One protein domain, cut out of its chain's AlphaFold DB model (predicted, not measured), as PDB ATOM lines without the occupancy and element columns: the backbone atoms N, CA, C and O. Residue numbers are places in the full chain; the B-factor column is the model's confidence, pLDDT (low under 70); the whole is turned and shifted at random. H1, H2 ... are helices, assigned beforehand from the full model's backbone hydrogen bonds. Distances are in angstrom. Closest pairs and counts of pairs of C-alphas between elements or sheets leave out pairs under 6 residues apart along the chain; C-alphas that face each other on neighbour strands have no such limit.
ATOM      1  N   SER A 236      -6.069  57.478   3.588       78.75
ATOM      2  CA  SER A 236      -5.345  56.201   3.621       78.75
ATOM      3  C   SER A 236      -5.432  55.433   2.295       78.75
ATOM      4  O   SER A 236      -4.469  54.766   1.919       78.75
ATOM      5  N   TRP A 237      -6.520  55.589   1.532       84.25
ATOM      6  CA  TRP A 237      -6.713  54.917   0.242       84.25
ATOM      7  C   TRP A 237      -5.777  55.489  -0.818       84.25
ATOM      8  O   TRP A 237      -5.113  54.735  -1.523       84.25
ATOM      9  N   ASN A 238      -5.630  56.817  -0.853       81.75
ATOM     10  CA  ASN A 238      -4.652  57.487  -1.714       81.75
ATOM     11  C   ASN A 238      -3.224  57.028  -1.413       81.75
ATOM     12  O   ASN A 238      -2.494  56.663  -2.327       81.75
ATOM     13  N   ARG A 239      -2.844  56.944  -0.131       82.19
ATOM     14  CA  ARG A 239      -1.492  56.510   0.257       82.19
ATOM     15  C   ARG A 239      -1.168  55.091  -0.206       82.19
ATOM     16  O   ARG A 239      -0.043  54.849  -0.633       82.19
ATOM     17  N   ILE A 240      -2.119  54.159  -0.108       84.69
ATOM     18  CA  ILE A 240      -1.905  52.768  -0.537       84.69
ATOM     19  C   ILE A 240      -1.829  52.679  -2.055       84.69
ATOM     20  O   ILE A 240      -0.925  52.028  -2.574       84.69
ATOM     21  N   THR A 241      -2.732  53.359  -2.758       84.19
ATOM     22  CA  THR A 241      -2.719  53.443  -4.219       84.19
ATOM     23  C   THR A 241      -1.394  54.014  -4.728       84.19
ATOM     24  O   THR A 241      -0.745  53.402  -5.575       84.19
ATOM     25  N   ASP A 242      -0.940  55.132  -4.158       82.50
ATOM     26  CA  ASP A 242       0.319  55.781  -4.532       82.50
ATOM     27  C   ASP A 242       1.538  54.919  -4.193       82.50
ATOM     28  O   ASP A 242       2.526  54.925  -4.924       82.50
ATOM     29  N   ALA A 243       1.493  54.177  -3.082       82.19
ATOM     30  CA  ALA A 243       2.559  53.257  -2.702       82.19
ATOM     31  C   ALA A 243       2.630  52.044  -3.640       82.19
ATOM     32  O   ALA A 243       3.729  51.623  -3.995       82.19
ATOM     33  N   PHE A 244       1.481  51.510  -4.061       82.94
ATOM     34  CA  PHE A 244       1.405  50.354  -4.953       82.94
ATOM     35  C   PHE A 244       1.864  50.696  -6.375       82.94
ATOM     36  O   PHE A 244       2.577  49.918  -7.003       82.94
ATOM     37  N   TRP A 245       1.498  51.882  -6.870       83.56
ATOM     38  CA  TRP A 245       1.829  52.340  -8.222       83.56
ATOM     39  C   TRP A 245       3.078  53.223  -8.302       83.56
ATOM     40  O   TRP A 245       3.342  53.822  -9.351       83.56
ATOM     41  N   ARG A 246       3.850  53.326  -7.211       81.88
ATOM     42  CA  ARG A 246       5.017  54.207  -7.136       81.88
ATOM     43  C   ARG A 246       6.025  53.865  -8.245       81.88
ATOM     44  O   ARG A 246       6.542  52.748  -8.274       81.88
ATOM     45  N   PRO A 247       6.369  54.821  -9.126       67.75
ATOM     46  CA  PRO A 247       7.346  54.586 -10.183       67.75
ATOM     47  C   PRO A 247       8.706  54.163  -9.614       67.75
ATOM     48  O   PRO A 247       9.230  54.815  -8.713       67.75
ATOM     49  N   GLY A 248       9.278  53.081 -10.147       67.12
ATOM     50  CA  GLY A 248      10.608  52.591  -9.766       67.12
ATOM     51  C   GLY A 248      10.682  51.836  -8.434       67.12
ATOM     52  O   GLY A 248      11.756  51.352  -8.086       67.12
ATOM     53  N   ALA A 249       9.575  51.700  -7.698       72.69
ATOM     54  CA  ALA A 249       9.507  50.837  -6.525       72.69
ATOM     55  C   ALA A 249       9.036  49.432  -6.925       72.69
ATOM     56  O   ALA A 249       8.143  49.284  -7.758       72.69
ATOM     57  N   ALA A 250       9.618  48.398  -6.313       74.62
ATOM     58  CA  ALA A 250       9.081  47.051  -6.443       74.62
ATOM     59  C   ALA A 250       7.690  46.997  -5.782       74.62
ATOM     60  O   ALA A 250       7.528  47.534  -4.679       74.62
ATOM     61  N   PRO A 251       6.693  46.364  -6.422       74.62
ATOM     62  CA  PRO A 251       5.369  46.253  -5.836       74.62
ATOM     63  C   PRO A 251       5.428  45.450  -4.524       74.62
ATOM     64  O   PRO A 251       6.240  44.527  -4.391       74.62
ATOM     65  N   PRO A 252       4.604  45.812  -3.527       81.12
ATOM     66  CA  PRO A 252       4.698  45.243  -2.190       81.12
ATOM     67  C   PRO A 252       4.387  43.745  -2.195       81.12
ATOM     68  O   PRO A 252       3.462  43.290  -2.866       81.12
ATOM     69  N   ALA A 253       5.126  42.979  -1.388       88.50
ATOM     70  CA  ALA A 253       4.808  41.580  -1.139       88.50
ATOM     71  C   ALA A 253       3.411  41.442  -0.513       88.50
ATOM     72  O   ALA A 253       2.965  42.314   0.238       88.50
ATOM     73  N   TYR A 254       2.764  40.301  -0.760       86.19
ATOM     74  CA  TYR A 254       1.387  40.041  -0.341       86.19
ATOM     75  C   TYR A 254       1.100  40.389   1.127       86.19
ATOM     76  O   TYR A 254       0.092  41.018   1.414       86.19
ATOM     77  N   THR A 255       1.989  40.018   2.052       87.69
ATOM     78  CA  THR A 255       1.812  40.241   3.498       87.69
ATOM     79  C   THR A 255       1.863  41.715   3.895       87.69
ATOM     80  O   THR A 255       1.127  42.146   4.778       87.69
ATOM     81  N   ALA A 256       2.717  42.504   3.242       85.69
ATOM     82  CA  ALA A 256       2.791  43.943   3.470       85.69
ATOM     83  C   ALA A 256       1.577  44.652   2.853       85.69
ATOM     84  O   ALA A 256       1.011  45.562   3.456       85.69
ATOM     85  N   PHE A 257       1.147  44.196   1.674       87.75
ATOM     86  CA  PHE A 257      -0.033  44.722   0.999       87.75
ATOM     87  C   PHE A 257      -1.327  44.400   1.758       87.75
ATOM     88  O   PHE A 257      -2.154  45.286   1.953       87.75
ATOM     89  N   SER A 258      -1.482  43.170   2.256       88.69
ATOM     90  CA  SER A 258      -2.651  42.755   3.033       88.69
ATOM     91  C   SER A 258      -2.784  43.534   4.339       88.69
ATOM     92  O   SER A 258      -3.875  44.001   4.663       88.69
ATOM     93  N   ALA A 259      -1.674  43.741   5.053       87.75
ATOM     94  CA  ALA A 259      -1.650  44.537   6.276       87.75
ATOM     95  C   ALA A 259      -2.016  46.007   6.012       87.75
ATOM     96  O   ALA A 259      -2.796  46.592   6.762       87.75
ATOM     97  N   ALA A 260      -1.503  46.592   4.925       86.25
ATOM     98  CA  ALA A 260      -1.838  47.958   4.535       86.25
ATOM     99  C   ALA A 260      -3.327  48.098   4.175       86.25
ATOM    100  O   ALA A 260      -3.989  49.016   4.655       86.25
ATOM    101  N   VAL A 261      -3.871  47.165   3.386       84.50
ATOM    102  CA  VAL A 261      -5.296  47.133   3.020       84.50
ATOM    103  C   VAL A 261      -6.176  47.007   4.263       84.50
ATOM    104  O   VAL A 261      -7.132  47.764   4.397       84.50
ATOM    105  N   ALA A 262      -5.835  46.119   5.200       86.12
ATOM    106  CA  ALA A 262      -6.580  45.968   6.449       86.12
ATOM    107  C   ALA A 262      -6.591  47.264   7.280       86.12
ATOM    108  O   ALA A 262      -7.654  47.690   7.724       86.12
ATOM    109  N   ALA A 263      -5.440  47.931   7.417       85.81
ATOM    110  CA  ALA A 263      -5.340  49.198   8.139       85.81
ATOM    111  C   ALA A 263      -6.181  50.311   7.489       85.81
ATOM    112  O   ALA A 263      -6.910  51.016   8.178       85.81
ATOM    113  N   ALA A 264      -6.154  50.440   6.159       85.56
ATOM    114  CA  ALA A 264      -6.962  51.446   5.467       85.56
ATOM    115  C   ALA A 264      -8.461  51.135   5.436       85.56
ATOM    116  O   ALA A 264      -9.272  52.055   5.315       85.56
ATOM    117  N   VAL A 265      -8.835  49.858   5.516       83.12
ATOM    118  CA  VAL A 265     -10.225  49.446   5.712       83.12
ATOM    119  C   VAL A 265     -10.689  49.833   7.109       83.12
ATOM    120  O   VAL A 265     -11.755  50.427   7.227       83.12
ATOM    121  N   ASP A 266      -9.888  49.566   8.141       84.31
ATOM    122  CA  ASP A 266     -10.214  49.933   9.521       84.31
ATOM    123  C   ASP A 266     -10.285  51.460   9.717       84.31
ATOM    124  O   ASP A 266     -11.222  51.939  10.352       84.31
ATOM    125  N   ASP A 267      -9.400  52.235   9.079       80.50
ATOM    126  CA  ASP A 267      -9.462  53.708   9.050       80.50
ATOM    127  C   ASP A 267     -10.739  54.251   8.369       80.50
ATOM    128  O   ASP A 267     -11.158  55.379   8.624       80.50
ATOM    129  N   ALA A 268     -11.338  53.476   7.457       75.94
ATOM    130  CA  ALA A 268     -12.513  53.860   6.671       75.94
ATOM    131  C   ALA A 268     -13.850  53.425   7.304       75.94
ATOM    132  O   ALA A 268     -14.923  53.649   6.721       75.94
ATOM    133  N   LEU A 269     -13.798  52.768   8.465       78.25
ATOM    134  CA  LEU A 269     -14.972  52.356   9.226       78.25
ATOM    135  C   LEU A 269     -15.334  53.421  10.270       78.25
ATOM    136  O   LEU A 269     -14.450  54.052  10.848       78.25
ATOM    137  N   PRO A 270     -16.635  53.656  10.515       69.38
ATOM    138  CA  PRO A 270     -17.061  54.619  11.520       69.38
ATOM    139  C   PRO A 270     -16.573  54.187  12.916       69.38
ATOM    140  O   PRO A 270     -16.687  53.005  13.255       69.38
ATOM    141  N   PRO A 271     -16.060  55.113  13.749       58.41
ATOM    142  CA  PRO A 271     -15.679  54.795  15.118       58.41
ATOM    143  C   PRO A 271     -16.937  54.428  15.912       58.41
ATOM    144  O   PRO A 271     -17.841  55.244  16.085       58.41
ATOM    145  N   GLY A 272     -17.010  53.187  16.380       56.84
ATOM    146  CA  GLY A 272     -18.169  52.665  17.094       56.84
ATOM    147  C   GLY A 272     -17.899  51.278  17.678       56.84
ATOM    148  O   GLY A 272     -16.868  50.673  17.366       56.84
ATOM    149  N   PRO A 273     -18.781  50.776  18.559       52.72
ATOM    150  CA  PRO A 273     -18.660  49.425  19.089       52.72
ATOM    151  C   PRO A 273     -18.683  48.396  17.951       52.72
ATOM    152  O   PRO A 273     -19.243  48.630  16.881       52.72
ATOM    153  N   ALA A 274     -18.038  47.250  18.178       58.81
ATOM    154  CA  ALA A 274     -18.022  46.153  17.219       58.81
ATOM    155  C   ALA A 274     -19.429  45.546  17.085       58.81
ATOM    156  O   ALA A 274     -19.777  44.593  17.781       58.81
ATOM    157  N   ASP A 275     -20.236  46.119  16.197       59.56
ATOM    158  CA  ASP A 275     -21.586  45.650  15.906       59.56
ATOM    159  C   ASP A 275     -21.562  44.385  15.036       59.56
ATOM    160  O   ASP A 275     -20.586  44.079  14.344       59.56
ATOM    161  N   ALA A 276     -22.678  43.649  15.018       58.59
ATOM    162  CA  ALA A 276     -22.833  42.414  14.241       58.59
ATOM    163  C   ALA A 276     -22.592  42.595  12.726       58.59
ATOM    164  O   ALA A 276     -22.310  41.625  12.026       58.59
ATOM    165  N   THR A 277     -22.662  43.830  12.222       61.16
ATOM    166  CA  THR A 277     -22.416  44.187  10.818       61.16
ATOM    167  C   THR A 277     -20.950  44.501  10.511       61.16
ATOM    168  O   THR A 277     -20.608  44.694   9.347       61.16
ATOM    169  N   LEU A 278     -20.061  44.560  11.511       68.62
ATOM    170  CA  LEU A 278     -18.639  44.881  11.323       68.62
ATOM    171  C   LEU A 278     -17.933  43.955  10.304       68.62
ATOM    172  O   LEU A 278     -17.185  44.469   9.470       68.62
ATOM    173  N   PRO A 279     -18.166  42.625  10.284       65.19
ATOM    174  CA  PRO A 279     -17.580  41.738   9.274       65.19
ATOM    175  C   PRO A 279     -18.074  42.040   7.852       65.19
ATOM    176  O   PRO A 279     -17.300  41.968   6.900       65.19
ATOM    177  N   GLU A 280     -19.347  42.414   7.702       64.81
ATOM    178  CA  GLU A 280     -19.946  42.788   6.416       64.81
ATOM    179  C   GLU A 280     -19.400  44.132   5.924       64.81
ATOM    180  O   GLU A 280     -19.031  44.268   4.757       64.81
ATOM    181  N   GLN A 281     -19.275  45.106   6.828       67.19
ATOM    182  CA  GLN A 281     -18.701  46.413   6.529       67.19
ATOM    183  C   GLN A 281     -17.221  46.302   6.150       67.19
ATOM    184  O   GLN A 281     -16.816  46.868   5.137       67.19
ATOM    185  N   ARG A 282     -16.430  45.518   6.896       69.62
ATOM    186  CA  ARG A 282     -15.027  45.223   6.562       69.62
ATOM    187  C   ARG A 282     -14.905  44.569   5.198       69.62
ATOM    188  O   ARG A 282     -14.133  45.041   4.373       69.62
ATOM    189  N   CYS A 283     -15.709  43.537   4.939       62.47
ATOM    190  CA  CYS A 283     -15.728  42.872   3.643       62.47
ATOM    191  C   CYS A 283     -16.025  43.884   2.531       62.47
ATOM    192  O   CYS A 283     -15.209  44.067   1.635       62.47
ATOM    193  N   ARG A 284     -17.111  44.653   2.639       66.31
ATOM    194  CA  ARG A 284     -17.469  45.677   1.653       66.31
ATOM    195  C   ARG A 284     -16.350  46.702   1.412       66.31
ATOM    196  O   ARG A 284     -16.035  46.980   0.257       66.31
ATOM    197  N   ARG A 285     -15.736  47.236   2.472       73.12
ATOM    198  CA  ARG A 285     -14.654  48.228   2.374       73.12
ATOM    199  C   ARG A 285     -13.390  47.667   1.721       73.12
ATOM    200  O   ARG A 285     -12.755  48.387   0.957       73.12
ATOM    201  N   THR A 286     -13.062  46.394   1.945       69.56
ATOM    202  CA  THR A 286     -11.942  45.723   1.260       69.56
ATOM    203  C   THR A 286     -12.146  45.697  -0.255       69.56
ATOM    204  O   THR A 286     -11.227  46.028  -1.000       69.56
ATOM    205  N   PHE A 287     -13.353  45.368  -0.729       58.59
ATOM    206  CA  PHE A 287     -13.658  45.364  -2.166       58.59
ATOM    207  C   PHE A 287     -13.612  46.777  -2.764       58.59
ATOM    208  O   PHE A 287     -13.040  46.971  -3.836       58.59
ATOM    209  N   GLU A 288     -14.165  47.769  -2.061       74.38
ATOM    210  CA  GLU A 288     -14.152  49.167  -2.509       74.38
ATOM    211  C   GLU A 288     -12.715  49.720  -2.623       74.38
ATOM    212  O   GLU A 288     -12.378  50.340  -3.632       74.38
ATOM    213  N   LEU A 289     -11.836  49.437  -1.651       75.62
ATOM    214  CA  LEU A 289     -10.429  49.855  -1.688       75.62
ATOM    215  C   LEU A 289      -9.644  49.175  -2.823       75.62
ATOM    216  O   LEU A 289      -8.882  49.830  -3.531       75.62
ATOM    217  N   LEU A 290      -9.831  47.872  -3.047       69.44
ATOM    218  CA  LEU A 290      -9.152  47.174  -4.145       69.44
ATOM    219  C   LEU A 290      -9.607  47.698  -5.512       69.44
ATOM    220  O   LEU A 290      -8.787  47.879  -6.413       69.44
ATOM    221  N   GLN A 291     -10.896  48.008  -5.663       72.50
ATOM    222  CA  GLN A 291     -11.417  48.665  -6.860       72.50
ATOM    223  C   GLN A 291     -10.835  50.075  -7.038       72.50
ATOM    224  O   GLN A 291     -10.475  50.453  -8.153       72.50
ATOM    225  N   TYR A 292     -10.672  50.821  -5.944       75.62
ATOM    226  CA  TYR A 292     -10.037  52.136  -5.959       75.62
ATOM    227  C   TYR A 292      -8.594  52.073  -6.485       75.62
ATOM    228  O   TYR A 292      -8.230  52.843  -7.376       75.62
ATOM    229  N   ILE A 293      -7.797  51.113  -6.004       76.19
ATOM    230  CA  ILE A 293      -6.408  50.909  -6.449       76.19
ATOM    231  C   ILE A 293      -6.357  50.530  -7.938       76.19
ATOM    232  O   ILE A 293      -5.503  51.040  -8.665       76.19
ATOM    233  N   ARG A 294      -7.285  49.684  -8.415       79.00
ATOM    234  CA  ARG A 294      -7.403  49.299  -9.838       79.00
ATOM    235  C   ARG A 294      -7.719  50.494 -10.739       79.00
ATOM    236  O   ARG A 294      -7.089  50.651 -11.783       79.00
ATOM    237  N   HIS A 295      -8.669  51.338 -10.334       77.12
ATOM    238  CA  HIS A 295      -9.103  52.497 -11.122       77.12
ATOM    239  C   HIS A 295      -7.987  53.542 -11.278       77.12
ATOM    240  O   HIS A 295      -7.853  54.170 -12.324       77.12
ATOM    241  N   HIS A 296      -7.127  53.670 -10.268       81.00
ATOM    242  CA  HIS A 296      -6.000  54.605 -10.266       81.00
ATOM    243  C   HIS A 296      -4.707  54.004 -10.843       81.00
ATOM    244  O   HIS A 296      -3.620  54.548 -10.645       81.00
ATOM    245  N   ALA A 297      -4.804  52.886 -11.569       77.81
ATOM    246  CA  ALA A 297      -3.651  52.295 -12.225       77.81
ATOM    247  C   ALA A 297      -3.089  53.239 -13.310       77.81
ATOM    248  O   ALA A 297      -3.833  53.686 -14.188       77.81
ATOM    249  N   PRO A 298      -1.770  53.496 -13.331       74.81
ATOM    250  CA  PRO A 298      -1.149  54.310 -14.366       74.81
ATOM    251  C   PRO A 298      -1.316  53.683 -15.760       74.81
ATOM    252  O   PRO A 298      -1.539  52.476 -15.914       74.81
ATOM    253  N   SER A 299      -1.225  54.522 -16.796       69.62
ATOM    254  CA  SER A 299      -1.410  54.129 -18.198       69.62
ATOM    255  C   SER A 299      -0.470  52.991 -18.606       69.62
ATOM    256  O   SER A 299       0.707  53.005 -18.259       69.62
ATOM    257  N   ALA A 300      -0.973  52.041 -19.403       61.09
ATOM    258  CA  ALA A 300      -0.283  50.801 -19.783       61.09
ATOM    259  C   ALA A 300       1.048  50.981 -20.548       61.09
ATOM    260  O   ALA A 300       1.749  50.008 -20.796       61.09
ATOM    261  N   SER A 301       1.404  52.212 -20.919       60.56
ATOM    262  CA  SER A 301       2.632  52.557 -21.633       60.56
ATOM    263  C   SER A 301       3.886  52.640 -20.754       60.56
ATOM    264  O   SER A 301       4.976  52.760 -21.312       60.56
ATOM    265  N   ARG A 302       3.791  52.588 -19.412       63.41
ATOM    266  CA  ARG A 302       5.001  52.591 -18.561       63.41
ATOM    267  C   ARG A 302       5.543  51.169 -18.328       63.41
ATOM    268  O   ARG A 302       4.756  50.253 -18.075       63.41
ATOM    269  N   PRO A 303       6.874  50.981 -18.357       64.31
ATOM    270  CA  PRO A 303       7.500  49.683 -18.113       64.31
ATOM    271  C   PRO A 303       7.174  49.157 -16.706       64.31
ATOM    272  O   PRO A 303       7.117  49.929 -15.750       64.31
ATOM    273  N   GLY A 304       6.930  47.847 -16.587       68.50
ATOM    274  CA  GLY A 304       6.610  47.170 -15.319       68.50
ATOM    275  C   GLY A 304       5.147  47.269 -14.854       68.50
ATOM    276  O   GLY A 304       4.758  46.566 -13.924       68.50
ATOM    277  N   ILE A 305       4.294  48.073 -15.507       75.38
ATOM    278  CA  ILE A 305       2.874  48.206 -15.117       75.38
ATOM    279  C   ILE A 305       2.080  46.924 -15.365       75.38
ATOM    280  O   ILE A 305       1.202  46.600 -14.570       75.38
ATOM    281  N   ALA A 306       2.357  46.202 -16.451       74.81
ATOM    282  CA  ALA A 306       1.657  44.954 -16.755       74.81
ATOM    283  C   ALA A 306       1.891  43.900 -15.657       74.81
ATOM    284  O   ALA A 306       0.936  43.312 -15.155       74.81
ATOM    285  N   GLU A 307       3.142  43.752 -15.215       79.06
ATOM    286  CA  GLU A 307       3.533  42.845 -14.129       79.06
ATOM    287  C   GLU A 307       2.939  43.282 -12.783       79.06
ATOM    288  O   GLU A 307       2.413  42.458 -12.033       79.06
ATOM    289  N   ALA A 308       2.953  44.587 -12.489       78.75
ATOM    290  CA  ALA A 308       2.339  45.139 -11.284       78.75
ATOM    291  C   ALA A 308       0.806  44.977 -11.273       78.75
ATOM    292  O   ALA A 308       0.232  44.704 -10.220       78.75
ATOM    293  N   ARG A 309       0.135  45.076 -12.431       80.69
ATOM    294  CA  ARG A 309      -1.305  44.788 -12.580       80.69
ATOM    295  C   ARG A 309      -1.616  43.316 -12.352       80.69
ATOM    296  O   ARG A 309      -2.544  43.000 -11.618       80.69
ATOM    297  N   GLU A 310      -0.833  42.414 -12.932       81.69
ATOM    298  CA  GLU A 310      -1.015  40.977 -12.716       81.69
ATOM    299  C   GLU A 310      -0.775  40.590 -11.250       81.69
ATOM    300  O   GLU A 310      -1.474  39.748 -10.681       81.69
ATOM    301  N   LEU A 311       0.209  41.218 -10.604       82.06
ATOM    302  CA  LEU A 311       0.458  41.026  -9.182       82.06
ATOM    303  C   LEU A 311      -0.676  41.598  -8.316       82.06
ATOM    304  O   LEU A 311      -1.094  40.931  -7.368       82.06
ATOM    305  N   LEU A 312      -1.216  42.772  -8.670       84.00
ATOM    306  CA  LEU A 312      -2.387  43.351  -8.010       84.00
ATOM    307  C   LEU A 312      -3.572  42.397  -8.074       84.00
ATOM    308  O   LEU A 312      -4.169  42.134  -7.038       84.00
ATOM    309  N   GLU A 313      -3.893  41.843  -9.243       83.88
ATOM    310  CA  GLU A 313      -5.040  40.941  -9.378       83.88
ATOM    311  C   GLU A 313      -4.855  39.647  -8.581       83.88
ATOM    312  O   GLU A 313      -5.787  39.189  -7.919       83.88
ATOM    313  N   ARG A 314      -3.634  39.098  -8.535       80.31
ATOM    314  CA  ARG A 314      -3.328  37.944  -7.672       80.31
ATOM    315  C   ARG A 314      -3.517  38.263  -6.190       80.31
ATOM    316  O   ARG A 314      -4.035  37.437  -5.440       80.31
ATOM    317  N   HIS A 315      -3.081  39.439  -5.744       79.62
ATOM    318  CA  HIS A 315      -3.225  39.862  -4.350       79.62
ATOM    319  C   HIS A 315      -4.671  40.225  -3.997       79.62
ATOM    320  O   HIS A 315      -5.152  39.832  -2.934       79.62
ATOM    321  N   ALA A 316      -5.374  40.907  -4.898       72.06
ATOM    322  CA  ALA A 316      -6.763  41.303  -4.742       72.06
ATOM    323  C   ALA A 316      -7.682  40.080  -4.679       72.06
ATOM    324  O   ALA A 316      -8.453  39.965  -3.734       72.06
ATOM    325  N   HIS A 317      -7.519  39.105  -5.581       68.81
ATOM    326  CA  HIS A 317      -8.294  37.863  -5.552       68.81
ATOM    327  C   HIS A 317      -8.157  37.121  -4.213       68.81
ATOM    328  O   HIS A 317      -9.138  36.630  -3.652       68.81
ATOM    329  N   ARG A 318      -6.937  37.078  -3.662       80.38
ATOM    330  CA  ARG A 318      -6.678  36.437  -2.370       80.38
ATOM    331  C   ARG A 318      -7.301  37.209  -1.202       80.38
ATOM    332  O   ARG A 318      -7.919  36.593  -0.343       80.38
ATOM    333  N   LEU A 319      -7.178  38.536  -1.183       68.06
ATOM    334  CA  LEU A 319      -7.780  39.393  -0.151       68.06
ATOM    335  C   LEU A 319      -9.309  39.372  -0.177       68.06
ATOM    336  O   LEU A 319      -9.943  39.340   0.874       68.06
ATOM    337  N   GLU A 320      -9.903  39.357  -1.366       66.25
ATOM    338  CA  GLU A 320     -11.345  39.215  -1.560       66.25
ATOM    339  C   GLU A 320     -11.834  37.853  -1.040       66.25
ATOM    340  O   GLU A 320     -12.869  37.786  -0.375       66.25
ATOM    341  N   GLY A 321     -11.075  36.777  -1.281       56.03
ATOM    342  CA  GLY A 321     -11.334  35.454  -0.706       56.03
ATOM    343  C   GLY A 321     -11.276  35.454   0.824       56.03
ATOM    344  O   GLY A 321     -12.242  35.063   1.476       56.03
ATOM    345  N   GLU A 322     -10.193  35.976   1.404       72.19
ATOM    346  CA  GLU A 322     -10.007  36.050   2.860       72.19
ATOM    347  C   GLU A 322     -11.089  36.908   3.545       72.19
ATOM    348  O   GLU A 322     -11.602  36.536   4.603       72.19
ATOM    349  N   ALA A 323     -11.507  38.020   2.929       61.41
ATOM    350  CA  ALA A 323     -12.580  38.874   3.441       61.41
ATOM    351  C   ALA A 323     -13.949  38.170   3.448       61.41
ATOM    352  O   ALA A 323     -14.724  38.319   4.399       61.41
ATOM    353  N   VAL A 324     -14.242  37.371   2.417       53.81
ATOM    354  CA  VAL A 324     -15.469  36.561   2.357       53.81
ATOM    355  C   VAL A 324     -15.433  35.413   3.362       53.81
ATOM    356  O   VAL A 324     -16.436  35.176   4.034       53.81
ATOM    357  N   ASP A 325     -14.290  34.760   3.552       61.12
ATOM    358  CA  ASP A 325     -14.144  33.698   4.552       61.12
ATOM    359  C   ASP A 325     -14.361  34.216   5.981       61.12
ATOM    360  O   ASP A 325     -14.977  33.542   6.811       61.12
ATOM    361  N   VAL A 326     -13.881  35.427   6.283       66.94
ATOM    362  CA  VAL A 326     -14.124  36.093   7.572       66.94
ATOM    363  C   VAL A 326     -15.609  36.410   7.759       66.94
ATOM    364  O   VAL A 326     -16.144  36.176   8.846       66.94
ATOM    365  N   LEU A 327     -16.291  36.879   6.710       52.16
ATOM    366  CA  LEU A 327     -17.730  37.144   6.734       52.16
ATOM    367  C   LEU A 327     -18.546  35.864   6.978       52.16
ATOM    368  O   LEU A 327     -19.426  35.855   7.838       52.16
ATOM    369  N   ILE A 328     -18.227  34.771   6.278       51.94
ATOM    370  CA  ILE A 328     -18.898  33.472   6.442       51.94
ATOM    371  C   ILE A 328     -18.707  32.952   7.872       51.94
ATOM    372  O   ILE A 328     -19.684  32.663   8.557       51.94
ATOM    373  N   LYS A 329     -17.465  32.942   8.379       67.25
ATOM    374  CA  LYS A 329     -17.165  32.506   9.756       67.25
ATOM    375  C   LYS A 329     -17.883  33.345  10.814       67.25
ATOM    376  O   LYS A 329     -18.233  32.822  11.873       67.25
ATOM    377  N   ALA A 330     -18.069  34.641  10.572       60.81
ATOM    378  CA  ALA A 330     -18.796  35.513  11.486       60.81
ATOM    379  C   ALA A 330     -20.310  35.252  11.458       60.81
ATOM    380  O   ALA A 330     -20.930  35.176  12.521       60.81
ATOM    381  N   ASN A 331     -20.882  35.027  10.273       53.84
ATOM    382  CA  ASN A 331     -22.295  34.680  10.108       53.84
ATOM    383  C   ASN A 331     -22.629  33.312  10.719       53.84
ATOM    384  O   ASN A 331     -23.652  33.179  11.391       53.84
ATOM    385  N   ASP A 332     -21.740  32.325  10.585       58.28
ATOM    386  CA  ASP A 332     -21.902  31.012  11.217       58.28
ATOM    387  C   ASP A 332     -21.879  31.120  12.748       58.28
ATOM    388  O   ASP A 332     -22.718  30.539  13.439       58.28
ATOM    389  N   LYS A 333     -20.966  31.927  13.307       61.06
ATOM    390  CA  LYS A 333     -20.919  32.200  14.753       61.06
ATOM    391  C   LYS A 333     -22.179  32.912  15.250       61.06
ATOM    392  O   LYS A 333     -22.690  32.538  16.307       61.06
ATOM    393  N   ALA A 334     -22.701  33.881  14.498       56.44
ATOM    394  CA  ALA A 334     -23.952  34.567  14.826       56.44
ATOM    395  C   ALA A 334     -25.158  33.608  14.783       56.44
ATOM    396  O   ALA A 334     -25.975  33.597  15.705       56.44
ATOM    397  N   ALA A 335     -25.228  32.731  13.777       51.84
ATOM    398  CA  ALA A 335     -26.268  31.710  13.658       51.84
ATOM    399  C   ALA A 335     -26.206  30.667  14.791       51.84
ATOM    400  O   ALA A 335     -27.241  30.256  15.325       51.84
ATOM    401  N   HIS A 336     -25.002  30.258  15.205       51.12
ATOM    402  CA  HIS A 336     -24.807  29.354  16.340       51.12
ATOM    403  C   HIS A 336     -25.140  30.004  17.691       51.12
ATOM    404  O   HIS A 336     -25.720  29.334  18.549       51.12
ATOM    405  N   ALA A 337     -24.824  31.288  17.881       54.22
ATOM    406  CA  ALA A 337     -25.213  32.041  19.072       54.22
ATOM    407  C   ALA A 337     -26.742  32.169  19.176       54.22
ATOM    408  O   ALA A 337     -27.302  31.847  20.222       54.22
ATOM    409  N   PHE A 338     -27.415  32.504  18.068       45.16
ATOM    410  CA  PHE A 338     -28.876  32.614  17.996       45.16
ATOM    411  C   PHE A 338     -29.587  31.288  18.323       45.16
ATOM    412  O   PHE A 338     -30.562  31.272  19.078       45.16
ATOM    413  N   ARG A 339     -29.068  30.151  17.828       50.62
ATOM    414  CA  ARG A 339     -29.605  28.814  18.150       50.62
ATOM    415  C   ARG A 339     -29.430  28.434  19.621       50.62
ATOM    416  O   ARG A 339     -30.318  27.787  20.168       50.62
ATOM    417  N   ARG A 340     -28.338  28.844  20.280       45.97
ATOM    418  CA  ARG A 340     -28.148  28.598  21.722       45.97
ATOM    419  C   ARG A 340     -29.114  29.418  22.577       45.97
ATOM    420  O   ARG A 340     -29.721  28.849  23.477       45.97
ATOM    421  N   SER A 341     -29.322  30.694  22.251       46.53
ATOM    422  CA  SER A 341     -30.312  31.545  22.933       46.53
ATOM    423  C   SER A 341     -31.758  31.085  22.714       46.53
ATOM    424  O   SER A 341     -32.578  31.206  23.618       46.53
ATOM    425  N   ALA A 342     -32.071  30.498  21.552       46.69
ATOM    426  CA  ALA A 342     -33.381  29.892  21.297       46.69
ATOM    427  C   ALA A 342     -33.585  28.575  22.073       46.69
ATOM    428  O   ALA A 342     -34.698  28.281  22.499       46.69
ATOM    429  N   SER A 343     -32.519  27.796  22.305       45.31
ATOM    430  CA  SER A 343     -32.594  26.552  23.089       45.31
ATOM    431  C   SER A 343     -32.666  26.763  24.607       45.31
ATOM    432  O   SER A 343     -33.134  25.877  25.312       45.31
ATOM    433  N   SER A 344     -32.248  27.925  25.121       45.00
ATOM    434  CA  SER A 344     -32.333  28.259  26.552       45.00
ATOM    435  C   SER A 344     -33.661  28.907  26.970       45.00
ATOM    436  O   SER A 344     -33.870  29.119  28.156       45.00
ATOM    437  N   GLY A 345     -34.555  29.229  26.026       39.88
ATOM    438  CA  GLY A 345     -35.842  29.889  26.297       39.88
ATOM    439  C   GLY A 345     -37.049  28.952  26.440       39.88
ATOM    440  O   GLY A 345     -38.170  29.437  26.510       39.88
TER     441      GLY A 345
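This is residues 236 to 345 of the 349 residues of an uncharacterized protein of Stenotrophomonas maltophilia (UniProt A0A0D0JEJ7). One long helix, H4, makes the longest axis, with H3 folded back beside part of it as a helical hairpin. The shorter H2 crosses this pair, its first residues on H4 and its later ones on H3, while H1 packs on H2 and H3; residues 335 to 345, of which 335 to 343 belong to H4, stick out. The printed part has 110 residues with four named helices, H1 to H4 in chain order, and no named strand; the class is all helix. It is a loose rod with a radius of gyration of the C-alphas of 17.4 A, spanning 65 by 26 by 20 A.

H4, residues 305 to 343, runs 56.4 A from C-alpha 305 at (2.874, 48.206, -15.117) to C-alpha 343 at (-32.594, 26.552, 23.089). H3, residues 278 to 295, measures 25.5 A. H2, residues 254 to 267, measures 19.8 A. H1, residues 236 to 244, measures 12.4 A and begins at (-5.345, 56.201, 3.621).

H3 and H4 touch at a shallow tilt of 12 degrees, opposite ways, closest at the C-alphas of Cys 283 and Ala 323, 5.1 A. H2 touches H3 at a steep tilt of 64 degrees, closest at the C-alphas of Val 265 and Arg 285, 5.7 A. Residues 254 to 258 of H2 touch H4, closest at the C-alphas of Tyr 254 and His 315, 6.1 A. H1 and H2 form a helical hairpin, at a shallow tilt of 17 degrees; their closest C-alphas, of Ser 236 and Ala 264, are 5.4 A apart. H1 touches H3, closest at the C-alphas of Thr 241 and Ile 293, 5.0 A. H1 and H4 are only just apart, 8.3 A at the closest C-alphas. In H1, H2, H3 and H4 every O i to N i+4 pair is within hydrogen-bond range.

The two C-alphas farthest apart, of Ser 301 and Gly 345, are 65.5 A apart. The printed part has no cut, and its three links are short. Mean pLDDT of the printed part is 70.4; 53 residues are under 70, among them residues 270 to 284 and 323 to 345.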